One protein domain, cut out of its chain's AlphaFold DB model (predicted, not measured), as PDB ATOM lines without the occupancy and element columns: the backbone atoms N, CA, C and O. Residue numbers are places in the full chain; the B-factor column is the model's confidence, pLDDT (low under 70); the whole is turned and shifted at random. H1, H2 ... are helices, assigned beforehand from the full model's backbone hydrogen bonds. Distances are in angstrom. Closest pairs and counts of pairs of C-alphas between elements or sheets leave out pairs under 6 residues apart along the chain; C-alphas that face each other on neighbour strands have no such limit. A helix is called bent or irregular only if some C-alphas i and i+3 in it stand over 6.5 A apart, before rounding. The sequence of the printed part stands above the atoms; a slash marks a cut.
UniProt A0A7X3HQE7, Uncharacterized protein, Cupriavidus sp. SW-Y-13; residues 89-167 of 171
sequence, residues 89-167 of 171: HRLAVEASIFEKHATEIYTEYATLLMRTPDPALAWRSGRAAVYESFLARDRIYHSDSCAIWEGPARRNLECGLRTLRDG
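This is residues 89 to 167 of the 171 residues of an uncharacterized protein of Cupriavidus sp. SW-Y-13 (UniProt A0A7X3HQE7). Picture a helical hairpin of H2 and H3, running opposite ways, with H1 slanting over it: only part of H1 meets each of the two, its first residues H3 and its last residues H2. The link from H1 to H2 turns the chain back at one end of the body, and the beginning of H3 reaches the other end. The printed part has 79 residues with three named helices, H1, H2 and H3 in that order, and no named strand; the class is all helix. It is only just compact, close to loose, with a radius of gyration of the C-alphas of 13.5 A, and its outline is only just elongated, spanning 43 by 22 by 21 A.

Begin at His 89; residues 89 to 94 come before the first named helix. Find C-alpha 95 at (38.298, -23.115, 34.513); from there H1, residues 95 to 113, runs 25.0 A to C-alpha 113 at (20.738, -14.428, 49.995). H1 has a kink of 33 degrees near residue 107 and is irregular, with C-alphas 108 and 111 7.4 A apart. Next comes H2, residues 119 to 135, 24.2 A long. Then look for H3, residues 144 to 165, the longest helix at 22 residues and 32.4 A, which ends with C-alpha 165 at (37.160, -9.019, 45.149). H3 has a kink of 34 degrees near residue 151 and is irregular, with C-alphas 145 and 148 7.2 A apart.

Start with the hairpin of H2 and H3, which touch with 16 pairs of C-alphas within 8 A; the closest are those of Arg 124 and Leu 164, 5.5 A apart. They run opposite ways at a shallow tilt of 32 degrees, only just short of steep. Turn to H1, which touches H2 with residues 106 to 113 alone, while H2 touches H1 with residues 119 to 123 alone; the closest C-alphas are those of Leu 113 and Pro 119, 4.9 A apart. H1 and H2 run opposite ways at a steep tilt of 49 degrees. At its other part, residues 95 to 99, H1 only just touches residues 156 to 160 of H3, with 3 pairs of C-alphas within 8 A; the closest are those of Ala 95 and Asn 156, 6.1 A apart. H1 and H3 run the same way at a steep tilt of 59 degrees. In H2 every O i to N i+4 pair is within hydrogen-bond range; in H1 13 of 15 are, and in H3 13 of 18.

Look for the two C-alphas farthest apart at Pro 117 and Asp 144, 43.8 A from each other. The printed part has no cut. The link from H1 to H2, 5 residues, is tight, and the link from H2 to H3, 8 residues, is short. In the B-factor column the mean pLDDT of the printed part is 94.5, and no printed residue is under 70.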
ATOM      1  N   HIS A  89      36.961 -32.860  43.711       95.62
ATOM      2  CA  HIS A  89      37.417 -32.868  42.311       95.62
ATOM      3  C   HIS A  89      36.927 -31.642  41.527       95.62
ATOM      4  O   HIS A  89      37.665 -31.083  40.714       95.62
ATOM      5  N   ARG A  90      35.712 -31.162  41.823       94.69
ATOM      6  CA  ARG A  90      35.112 -29.978  41.183       94.69
ATOM      7  C   ARG A  90      35.960 -28.708  41.285       94.69
ATOM      8  O   ARG A  90      35.749 -27.782  40.513       94.69
ATOM      9  N   LEU A  91      36.905 -28.632  42.225       97.62
ATOM     10  CA  LEU A  91      37.821 -27.495  42.318       97.62
ATOM     11  C   LEU A  91      38.874 -27.520  41.201       97.62
ATOM     12  O   LEU A  91      39.299 -26.460  40.754       97.62
ATOM     13  N   ALA A  92      39.260 -28.702  40.718       97.25
ATOM     14  CA  ALA A  92      40.350 -28.914  39.766       97.25
ATOM     15  C   ALA A  92      39.911 -29.092  38.304       97.25
ATOM     16  O   ALA A  92      40.753 -29.337  37.437       97.25
ATOM     17  N   VAL A  93      38.612 -28.973  38.023       96.06
ATOM     18  CA  VAL A  93      38.064 -29.032  36.660       96.06
ATOM     19  C   VAL A  93      38.558 -27.864  35.796       96.06
ATOM     20  O   VAL A  93      39.156 -26.903  36.285       96.06
ATOM     21  N   GLU A  94      38.295 -27.934  34.491       96.50
ATOM     22  CA  GLU A  94      38.579 -26.837  33.557       96.50
ATOM     23  C   GLU A  94      37.952 -25.517  34.050       96.50
ATOM     24  O   GLU A  94      36.826 -25.506  34.552       96.50
ATOM     25  N   ALA A  95      38.665 -24.396  33.895       95.19
ATOM     26  CA  ALA A  95      38.298 -23.115  34.513       95.19
ATOM     27  C   ALA A  95      36.867 -22.655  34.175       95.19
ATOM     28  O   ALA A  95      36.135 -22.212  35.055       95.19
ATOM     29  N   SER A  96      36.423 -22.847  32.930       94.56
ATOM     30  CA  SER A  96      35.058 -22.504  32.506       94.56
ATOM     31  C   SER A  96      33.978 -23.340  33.203       94.56
ATOM     32  O   SER A  96      32.879 -22.849  33.459       94.56
ATOM     33  N   ILE A  97      34.277 -24.599  33.538       95.81
ATOM     34  CA  ILE A  97      33.380 -25.479  34.296       95.81
ATOM     35  C   ILE A  97      33.353 -25.036  35.763       95.81
ATOM     36  O   ILE A  97      32.278 -24.934  36.352       95.81
ATOM     37  N   PHE A  98      34.514 -24.709  36.335       95.94
ATOM     38  CA  PHE A  98      34.614 -24.181  37.696       95.94
ATOM     39  C   PHE A  98      33.808 -22.881  37.871       95.94
ATOM     40  O   PHE A  98      33.058 -22.743  38.838       95.94
ATOM     41  N   GLU A  99      33.923 -21.950  36.921       93.06
ATOM     42  CA  GLU A  99      33.165 -20.694  36.907       93.06
ATOM     43  C   GLU A  99      31.658 -20.943  36.806       93.06
ATOM     44  O   GLU A  99      30.892 -20.418  37.615       93.06
ATOM     45  N   LYS A 100      31.226 -21.819  35.887       94.31
ATOM     46  CA  LYS A 100      29.815 -22.209  35.751       94.31
ATOM     47  C   LYS A 100      29.251 -22.776  37.055       94.31
ATOM     48  O   LYS A 100      28.156 -22.394  37.461       94.31
ATOM     49  N   HIS A 101      30.005 -23.636  37.739       92.56
ATOM     50  CA  HIS A 101      29.591 -24.186  39.029       92.56
ATOM     51  C   HIS A 101      29.435 -23.113  40.108       92.56
ATOM     52  O   HIS A 101      28.534 -23.208  40.937       92.56
ATOM     53  N   ALA A 102      30.271 -22.072  40.112       91.56
ATOM     54  CA  ALA A 102      30.091 -20.961  41.043       91.56
ATOM     55  C   ALA A 102      28.754 -20.231  40.802       91.56
ATOM     56  O   ALA A 102      28.056 -19.917  41.767       91.56
ATOM     57  N   THR A 103      28.360 -20.027  39.541       91.31
ATOM     58  CA  THR A 103      27.056 -19.443  39.175       91.31
ATOM     59  C   THR A 103      25.877 -20.353  39.544       91.31
ATOM     60  O   THR A 103      24.845 -19.874  40.018       91.31
ATOM     61  N   GLU A 104      26.017 -21.668  39.372       93.62
ATOM     62  CA  GLU A 104      24.996 -22.648  39.776       93.62
ATOM     63  C   GLU A 104      24.766 -22.615  41.295       93.62
ATOM     64  O   GLU A 104      23.623 -22.509  41.738       93.62
ATOM     65  N   ILE A 105      25.845 -22.585  42.085       92.69
ATOM     66  CA  ILE A 105      25.771 -22.471  43.551       92.69
ATOM     67  C   ILE A 105      25.122 -21.146  43.965       92.69
ATOM     68  O   ILE A 105      24.306 -21.124  44.884       92.69
ATOM     69  N   TYR A 106      25.424 -20.032  43.291       92.19
ATOM     70  CA  TYR A 106      24.721 -18.778  43.572       92.19
ATOM     71  C   TYR A 106      23.215 -18.905  43.343       92.19
ATOM     72  O   TYR A 106      22.430 -18.496  44.196       92.19
ATOM     73  N   THR A 107      22.811 -19.500  42.219       92.44
ATOM     74  CA  THR A 107      21.394 -19.675  41.867       92.44
ATOM     75  C   THR A 107      20.659 -20.496  42.926       92.44
ATOM     76  O   THR A 107      19.547 -20.150  43.323       92.44
ATOM     77  N   GLU A 108      21.298 -21.547  43.432       91.25
ATOM     78  CA  GLU A 108      20.771 -22.386  44.507       91.25
ATOM     79  C   GLU A 108      20.571 -21.602  45.817       91.25
ATOM     80  O   GLU A 108      19.530 -21.712  46.470       91.25
ATOM     81  N   TYR A 109      21.530 -20.741  46.169       90.88
ATOM     82  CA  TYR A 109      21.492 -19.936  47.395       90.88
ATOM     83  C   TYR A 109      20.735 -18.610  47.244       90.88
ATOM     84  O   TYR A 109      20.489 -17.937  48.249       90.88
ATOM     85  N   ALA A 110      20.317 -18.232  46.032       91.12
ATOM     86  CA  ALA A 110      19.741 -16.922  45.735       91.12
ATOM     87  C   ALA A 110      18.578 -16.578  46.676       91.12
ATOM     88  O   ALA A 110      18.575 -15.521  47.300       91.12
ATOM     89  N   THR A 111      17.633 -17.503  46.883       91.62
ATOM     90  CA  THR A 111      16.466 -17.272  47.758       91.62
ATOM     91  C   THR A 111      16.854 -16.990  49.217       91.62
ATOM     92  O   THR A 111      16.175 -16.221  49.902       91.62
ATOM     93  N   LEU A 112      17.941 -17.592  49.710       91.88
ATOM     94  CA  LEU A 112      18.465 -17.335  51.054       91.88
ATOM     95  C   LEU A 112      19.172 -15.979  51.112       91.88
ATOM     96  O   LEU A 112      18.938 -15.199  52.034       91.88
ATOM     97  N   LEU A 113      19.983 -15.676  50.098       92.38
ATOM     98  CA  LEU A 113      20.738 -14.428  49.995       92.38
ATOM     99  C   LEU A 113      19.824 -13.203  49.907       92.38
ATOM    100  O   LEU A 113      20.131 -12.188  50.527       92.38
ATOM    101  N   MET A 114      18.667 -13.309  49.245       92.12
ATOM    102  CA  MET A 114      17.664 -12.230  49.166       92.12
ATOM    103  C   MET A 114      17.082 -11.820  50.529       92.12
ATOM    104  O   MET A 114      16.408 -10.799  50.629       92.12
ATOM    105  N   ARG A 115      17.328 -12.595  51.594       92.19
ATOM    106  CA  ARG A 115      16.948 -12.241  52.973       92.19
ATOM    107  C   ARG A 115      17.992 -11.370  53.674       92.19
ATOM    108  O   ARG A 115      17.749 -10.914  54.789       92.19
ATOM    109  N   THR A 116      19.153 -11.172  53.056       92.38
ATOM    110  CA  THR A 116      20.230 -10.331  53.586       92.38
ATOM    111  C   THR A 116      20.097  -8.890  53.076       92.38
ATOM    112  O   THR A 116      19.536  -8.678  52.001       92.38
ATOM    113  N   PRO A 117      20.608  -7.882  53.810       93.94
ATOM    114  CA  PRO A 117      20.541  -6.484  53.374       93.94
ATOM    115  C   PRO A 117      21.281  -6.189  52.059       93.94
ATOM    116  O   PRO A 117      20.891  -5.277  51.339       93.94
ATOM    117  N   ASP A 118      22.340  -6.948  51.760       93.50
ATOM    118  CA  ASP A 118      23.128  -6.842  50.526       93.50
ATOM    119  C   ASP A 118      23.465  -8.259  50.012       93.50
ATOM    120  O   ASP A 118      24.500  -8.824  50.385       93.50
ATOM    121  N   PRO A 119      22.587  -8.859  49.182       92.31
ATOM    122  CA  PRO A 119      22.758 -10.220  48.670       92.31
ATOM    123  C   PRO A 119      24.061 -10.419  47.890       92.31
ATOM    124  O   PRO A 119      24.712 -11.457  48.023       92.31
ATOM    125  N   ALA A 120      24.478  -9.413  47.114       90.62
ATOM    126  CA  ALA A 120      25.682  -9.482  46.296       90.62
ATOM    127  C   ALA A 120      26.949  -9.446  47.159       90.62
ATOM    128  O   ALA A 120      27.906 -10.179  46.901       90.62
ATOM    129  N   LEU A 121      26.995  -8.600  48.193       92.00
ATOM    130  CA  LEU A 121      28.106  -8.591  49.146       92.00
ATOM    131  C   LEU A 121      28.125  -9.855  50.011       92.00
ATOM    132  O   LEU A 121      29.206 -10.401  50.250       92.00
ATOM    133  N   ALA A 122      26.960 -10.339  50.451       93.50
ATOM    134  CA  ALA A 122      26.837 -11.571  51.226       93.50
ATOM    135  C   ALA A 122      27.359 -12.780  50.435       93.50
ATOM    136  O   ALA A 122      28.176 -13.545  50.953       93.50
ATOM    137  N   TRP A 123      26.969 -12.900  49.161       93.31
ATOM    138  CA  TRP A 123      27.497 -13.917  48.254       93.31
ATOM    139  C   TRP A 123      29.014 -13.819  48.110       93.31
ATOM    140  O   TRP A 123      29.724 -14.793  48.369       93.31
ATOM    141  N   ARG A 124      29.525 -12.637  47.739       93.88
ATOM    142  CA  ARG A 124      30.958 -12.441  47.487       93.88
ATOM    143  C   ARG A 124      31.802 -12.752  48.714       93.88
ATOM    144  O   ARG A 124      32.790 -13.470  48.598       93.88
ATOM    145  N   SER A 125      31.385 -12.268  49.881       93.94
ATOM    146  CA  SER A 125      32.107 -12.476  51.139       93.94
ATOM    147  C   SER A 125      32.085 -13.945  51.563       93.94
ATOM    148  O   SER A 125      33.128 -14.503  51.894       93.94
ATOM    149  N   GLY A 126      30.917 -14.596  51.500       94.19
ATOM    150  CA  GLY A 126      30.781 -16.009  51.850       94.19
ATOM    151  C   GLY A 126      31.577 -16.918  50.915       94.19
ATOM    152  O   GLY A 126      32.314 -17.794  51.367       94.19
ATOM    153  N   ARG A 127      31.499 -16.676  49.601       95.62
ATOM    154  CA  ARG A 127      32.235 -17.466  48.612       95.62
ATOM    155  C   ARG A 127      33.745 -17.237  48.696       95.62
ATOM    156  O   ARG A 127      34.501 -18.203  48.594       95.62
ATOM    157  N   ALA A 128      34.180 -15.999  48.936       96.62
ATOM    158  CA  ALA A 128      35.589 -15.679  49.152       96.62
ATOM    159  C   ALA A 128      36.146 -16.412  50.379       96.62
ATOM    160  O   ALA A 128      37.200 -17.031  50.270       96.62
ATOM    161  N   ALA A 129      35.407 -16.436  51.494       96.69
ATOM    162  CA  ALA A 129      35.818 -17.152  52.702       96.69
ATOM    163  C   ALA A 129      36.004 -18.660  52.456       96.69
ATOM    164  O   ALA A 129      36.970 -19.252  52.938       96.69
ATOM    165  N   VAL A 130      35.133 -19.286  51.651       95.75
ATOM    166  CA  VAL A 130      35.305 -20.692  51.241       95.75
ATOM    167  C   VAL A 130      36.609 -20.869  50.460       95.75
ATOM    168  O   VAL A 130      37.402 -21.749  50.793       95.75
ATOM    169  N   TYR A 131      36.871 -20.029  49.456       97.94
ATOM    170  CA  TYR A 131      38.094 -20.130  48.654       97.94
ATOM    171  C   TYR A 131      39.361 -19.901  49.479       97.94
ATOM    172  O   TYR A 131      40.311 -20.675  49.372       97.94
ATOM    173  N   GLU A 132      39.361 -18.886  50.339       98.31
ATOM    174  CA  GLU A 132      40.460 -18.593  51.258       98.31
ATOM    175  C   GLU A 132      40.724 -19.765  52.209       98.31
ATOM    176  O   GLU A 132      41.880 -20.132  52.408       98.31
ATOM    177  N   SER A 133      39.674 -20.410  52.729       97.56
ATOM    178  CA  SER A 133      39.824 -21.559  53.628       97.56
ATOM    179  C   SER A 133      40.521 -22.754  52.969       97.56
ATOM    180  O   SER A 133      41.308 -23.434  53.624       97.56
ATOM    181  N   PHE A 134      40.288 -23.000  51.673       98.12
ATOM    182  CA  PHE A 134      40.995 -24.044  50.926       98.12
ATOM    183  C   PHE A 134      42.422 -23.622  50.574       98.12
ATOM    184  O   PHE A 134      43.346 -24.419  50.724       98.12
ATOM    185  N   LEU A 135      42.623 -22.370  50.152       98.50
ATOM    186  CA  LEU A 135      43.951 -21.847  49.815       98.50
ATOM    187  C   LEU A 135      44.899 -21.817  51.022       98.50
ATOM    188  O   LEU A 135      46.103 -21.995  50.839       98.50
ATOM    189  N   ALA A 136      44.358 -21.641  52.229       98.12
ATOM    190  CA  ALA A 136      45.104 -21.656  53.484       98.12
ATOM    191  C   ALA A 136      45.591 -23.052  53.916       98.12
ATOM    192  O   ALA A 136      46.403 -23.146  54.832       98.12
ATOM    193  N   ARG A 137      45.109 -24.135  53.294       97.69
ATOM    194  CA  ARG A 137      45.573 -25.496  53.603       97.69
ATOM    195  C   ARG A 137      46.951 -25.735  52.992       97.69
ATOM    196  O   ARG A 137      47.202 -25.308  51.865       97.69
ATOM    197  N   ASP A 138      47.794 -26.514  53.669       96.62
ATOM    198  CA  ASP A 138      49.070 -26.983  53.102       96.62
ATOM    199  C   ASP A 138      48.843 -27.870  51.867       96.62
ATOM    200  O   ASP A 138      49.546 -27.758  50.865       96.62
ATOM    201  N   ARG A 139      47.818 -28.730  51.929       96.69
ATOM    202  CA  ARG A 139      47.334 -29.569  50.826       96.69
ATOM    203  C   ARG A 139      45.808 -29.547  50.798       96.69
ATOM    204  O   ARG A 139      45.178 -29.694  51.845       96.69
ATOM    205  N   ILE A 140      45.225 -29.370  49.615       98.06
ATOM    206  CA  ILE A 140      43.779 -29.521  49.399       98.06
ATOM    207  C   ILE A 140      43.448 -31.005  49.229       98.06
ATOM    208  O   ILE A 140      42.483 -31.471  49.830       98.06
ATOM    209  N   TYR A 141      44.274 -31.729  48.465       97.88
ATOM    210  CA  TYR A 141      44.105 -33.160  48.207       97.88
ATOM    211  C   TYR A 141      45.080 -34.013  49.029       97.88
ATOM    212  O   TYR A 141      46.307 -33.814  49.009       97.88
ATOM    213  N   HIS A 142      44.534 -34.988  49.751       96.06
ATOM    214  CA  HIS A 142      45.252 -35.783  50.750       96.06
ATOM    215  C   HIS A 142      45.903 -37.040  50.175       96.06
ATOM    216  O   HIS A 142      46.948 -37.466  50.668       96.06
ATOM    217  N   SER A 143      45.302 -37.643  49.152       93.75
ATOM    218  CA  SER A 143      45.799 -38.845  48.482       93.75
ATOM    219  C   SER A 143      46.801 -38.508  47.379       93.75
ATOM    220  O   SER A 143      46.691 -37.499  46.679       93.75
ATOM    221  N   ASP A 144      47.784 -39.386  47.186       91.88
ATOM    222  CA  ASP A 144      48.794 -39.202  46.138       91.88
ATOM    223  C   ASP A 144      48.191 -39.332  44.732       91.88
ATOM    224  O   ASP A 144      48.601 -38.621  43.815       91.88
ATOM    225  N   SER A 145      47.158 -40.168  44.569       91.88
ATOM    226  CA  SER A 145      46.411 -40.309  43.311       91.88
ATOM    227  C   SER A 145      45.749 -39.008  42.861       91.88
ATOM    228  O   SER A 145      45.630 -38.774  41.661       91.88
ATOM    229  N   CYS A 146      45.356 -38.146  43.801       94.44
ATOM    230  CA  CYS A 146      44.688 -36.878  43.518       94.44
ATOM    231  C   CYS A 146      45.633 -35.669  43.592       94.44
ATOM    232  O   CYS A 146      45.214 -34.555  43.293       94.44
ATOM    233  N   ALA A 147      46.922 -35.853  43.905       94.38
ATOM    234  CA  ALA A 147      47.887 -34.750  44.012       94.38
ATOM    235  C   ALA A 147      48.008 -33.919  42.716       94.38
ATOM    236  O   ALA A 147      48.289 -32.721  42.754       94.38
ATOM    237  N   ILE A 148      47.732 -34.534  41.563       94.81
ATOM    238  CA  ILE A 148      47.670 -33.874  40.250       94.81
ATOM    239  C   ILE A 148      46.634 -32.736  40.173       94.81
ATOM    240  O   ILE A 148      46.755 -31.851  39.325       94.81
ATOM    241  N   TRP A 149      45.624 -32.745  41.044       97.19
ATOM    242  CA  TRP A 149      44.534 -31.772  41.077       97.19
ATOM    243  C   TRP A 149      44.870 -30.507  41.869       97.19
ATOM    244  O   TRP A 149      44.233 -29.475  41.663       97.19
ATOM    245  N   GLU A 150      45.913 -30.541  42.701       98.25
ATOM    246  CA  GLU A 150      46.299 -29.430  43.580       98.25
ATOM    247  C   GLU A 150      46.574 -28.141  42.787       98.25
ATOM    248  O   GLU A 150      46.031 -27.077  43.086       98.25
ATOM    249  N   GLY A 151      47.380 -28.238  41.725       98.25
ATOM    250  CA  GLY A 151      47.732 -27.096  40.878       98.25
ATOM    251  C   GLY A 151      46.520 -26.460  40.182       98.25
ATOM    252  O   GLY A 151      46.321 -25.250  40.317       98.25
ATOM    253  N   PRO A 152      45.715 -27.229  39.421       98.19
ATOM    254  CA  PRO A 152      44.465 -26.739  38.841       98.19
ATOM    255  C   PRO A 152      43.506 -26.126  39.869       98.19
ATOM    256  O   PRO A 152      43.040 -25.009  39.652       98.19
ATOM    257  N   ALA A 153      43.281 -26.792  41.008       98.44
ATOM    258  CA  ALA A 153      42.380 -26.298  42.045       98.44
ATOM    259  C   ALA A 153      42.817 -24.947  42.604       98.44
ATOM    260  O   ALA A 153      42.016 -24.014  42.653       98.44
ATOM    261  N   ARG A 154      44.097 -24.799  42.963       98.69
ATOM    262  CA  ARG A 154      44.616 -23.526  43.482       98.69
ATOM    263  C   ARG A 154      44.479 -22.397  42.468       98.69
ATOM    264  O   ARG A 154      44.009 -21.326  42.835       98.69
ATOM    265  N   ARG A 155      44.780 -22.644  41.187       98.62
ATOM    266  CA  ARG A 155      44.589 -21.634  40.128       98.62
ATOM    267  C   ARG A 155      43.131 -21.192  40.005       98.62
ATOM    268  O   ARG A 155      42.879 -19.993  39.899       98.62
ATOM    269  N   ASN A 156      42.192 -22.135  40.035       98.50
ATOM    270  CA  ASN A 156      40.762 -21.841  39.964       98.50
ATOM    271  C   ASN A 156      40.291 -21.035  41.182       98.50
ATOM    272  O   ASN A 156      39.645 -20.001  41.023       98.50
ATOM    273  N   LEU A 157      40.673 -21.459  42.390       98.44
ATOM    274  CA  LEU A 157      40.345 -20.769  43.641       98.44
ATOM    275  C   LEU A 157      40.923 -19.348  43.686       98.44
ATOM    276  O   LEU A 157      40.211 -18.407  44.025       98.44
ATOM    277  N   GLU A 158      42.188 -19.167  43.302       98.31
ATOM    278  CA  GLU A 158      42.837 -17.853  43.243       98.31
ATOM    279  C   GLU A 158      42.193 -16.935  42.199       98.31
ATOM    280  O   GLU A 158      42.017 -15.742  42.451       98.31
ATOM    281  N   CYS A 159      41.849 -17.471  41.024       96.88
ATOM    282  CA  CYS A 159      41.166 -16.710  39.982       96.88
ATOM    283  C   CYS A 159      39.771 -16.285  40.440       96.88
ATOM    284  O   CYS A 159      39.460 -15.096  40.414       96.88
ATOM    285  N   GLY A 160      38.985 -17.228  40.961       95.94
ATOM    286  CA  GLY A 160      37.669 -16.950  41.525       95.94
ATOM    287  C   GLY A 160      37.732 -15.918  42.651       95.94
ATOM    288  O   GLY A 160      36.923 -14.997  42.682       95.94
ATOM    289  N   LEU A 161      38.728 -16.008  43.540       96.81
ATOM    290  CA  LEU A 161      38.913 -15.044  44.625       96.81
ATOM    291  C   LEU A 161      39.203 -13.627  44.111       96.81
ATOM    292  O   LEU A 161      38.659 -12.668  44.659       96.81
ATOM    293  N   ARG A 162      40.020 -13.476  43.057       95.94
ATOM    294  CA  ARG A 162      40.235 -12.171  42.404       95.94
ATOM    295  C   ARG A 162      38.931 -11.621  41.831       95.94
ATOM    296  O   ARG A 162      38.552 -10.510  42.179       95.94
ATOM    297  N   THR A 163      38.189 -12.429  41.072       92.81
ATOM    298  CA  THR A 163      36.902 -12.025  40.482       92.81
ATOM    299  C   THR A 163      35.897 -11.543  41.533       92.81
ATOM    300  O   THR A 163      35.236 -10.524  41.339       92.81
ATOM    301  N   LEU A 164      35.802 -12.236  42.675       93.19
ATOM    302  CA  LEU A 164      34.904 -11.847  43.769       93.19
ATOM    303  C   LEU A 164      35.310 -10.516  44.422       93.19
ATOM    304  O   LEU A 164      34.436  -9.731  44.795       93.19
ATOM    305  N   ARG A 165      36.617 -10.253  44.552       90.19
ATOM    306  CA  ARG A 165      37.160  -9.019  45.149       90.19
ATOM    307  C   ARG A 165      37.052  -7.816  44.218       90.19
ATOM    308  O   ARG A 165      36.715  -6.732  44.682       90.19
ATOM    309  N   ASP A 166      37.259  -8.027  42.923       87.19
ATOM    310  CA  ASP A 166      37.174  -6.979  41.901       87.19
ATOM    311  C   ASP A 166      35.716  -6.596  41.577       87.19
ATOM    312  O   ASP A 166      35.465  -5.673  40.805       87.19
ATOM    313  N   GLY A 167      34.738  -7.293  42.172       70.19
ATOM    314  CA  GLY A 167      33.312  -7.079  41.923       70.19
ATOM    315  C   GLY A 167      32.844  -7.588  40.559       70.19
ATOM    316  O   GLY A 167      31.729  -7.282  40.164       70.19
TER     317      GLY A 167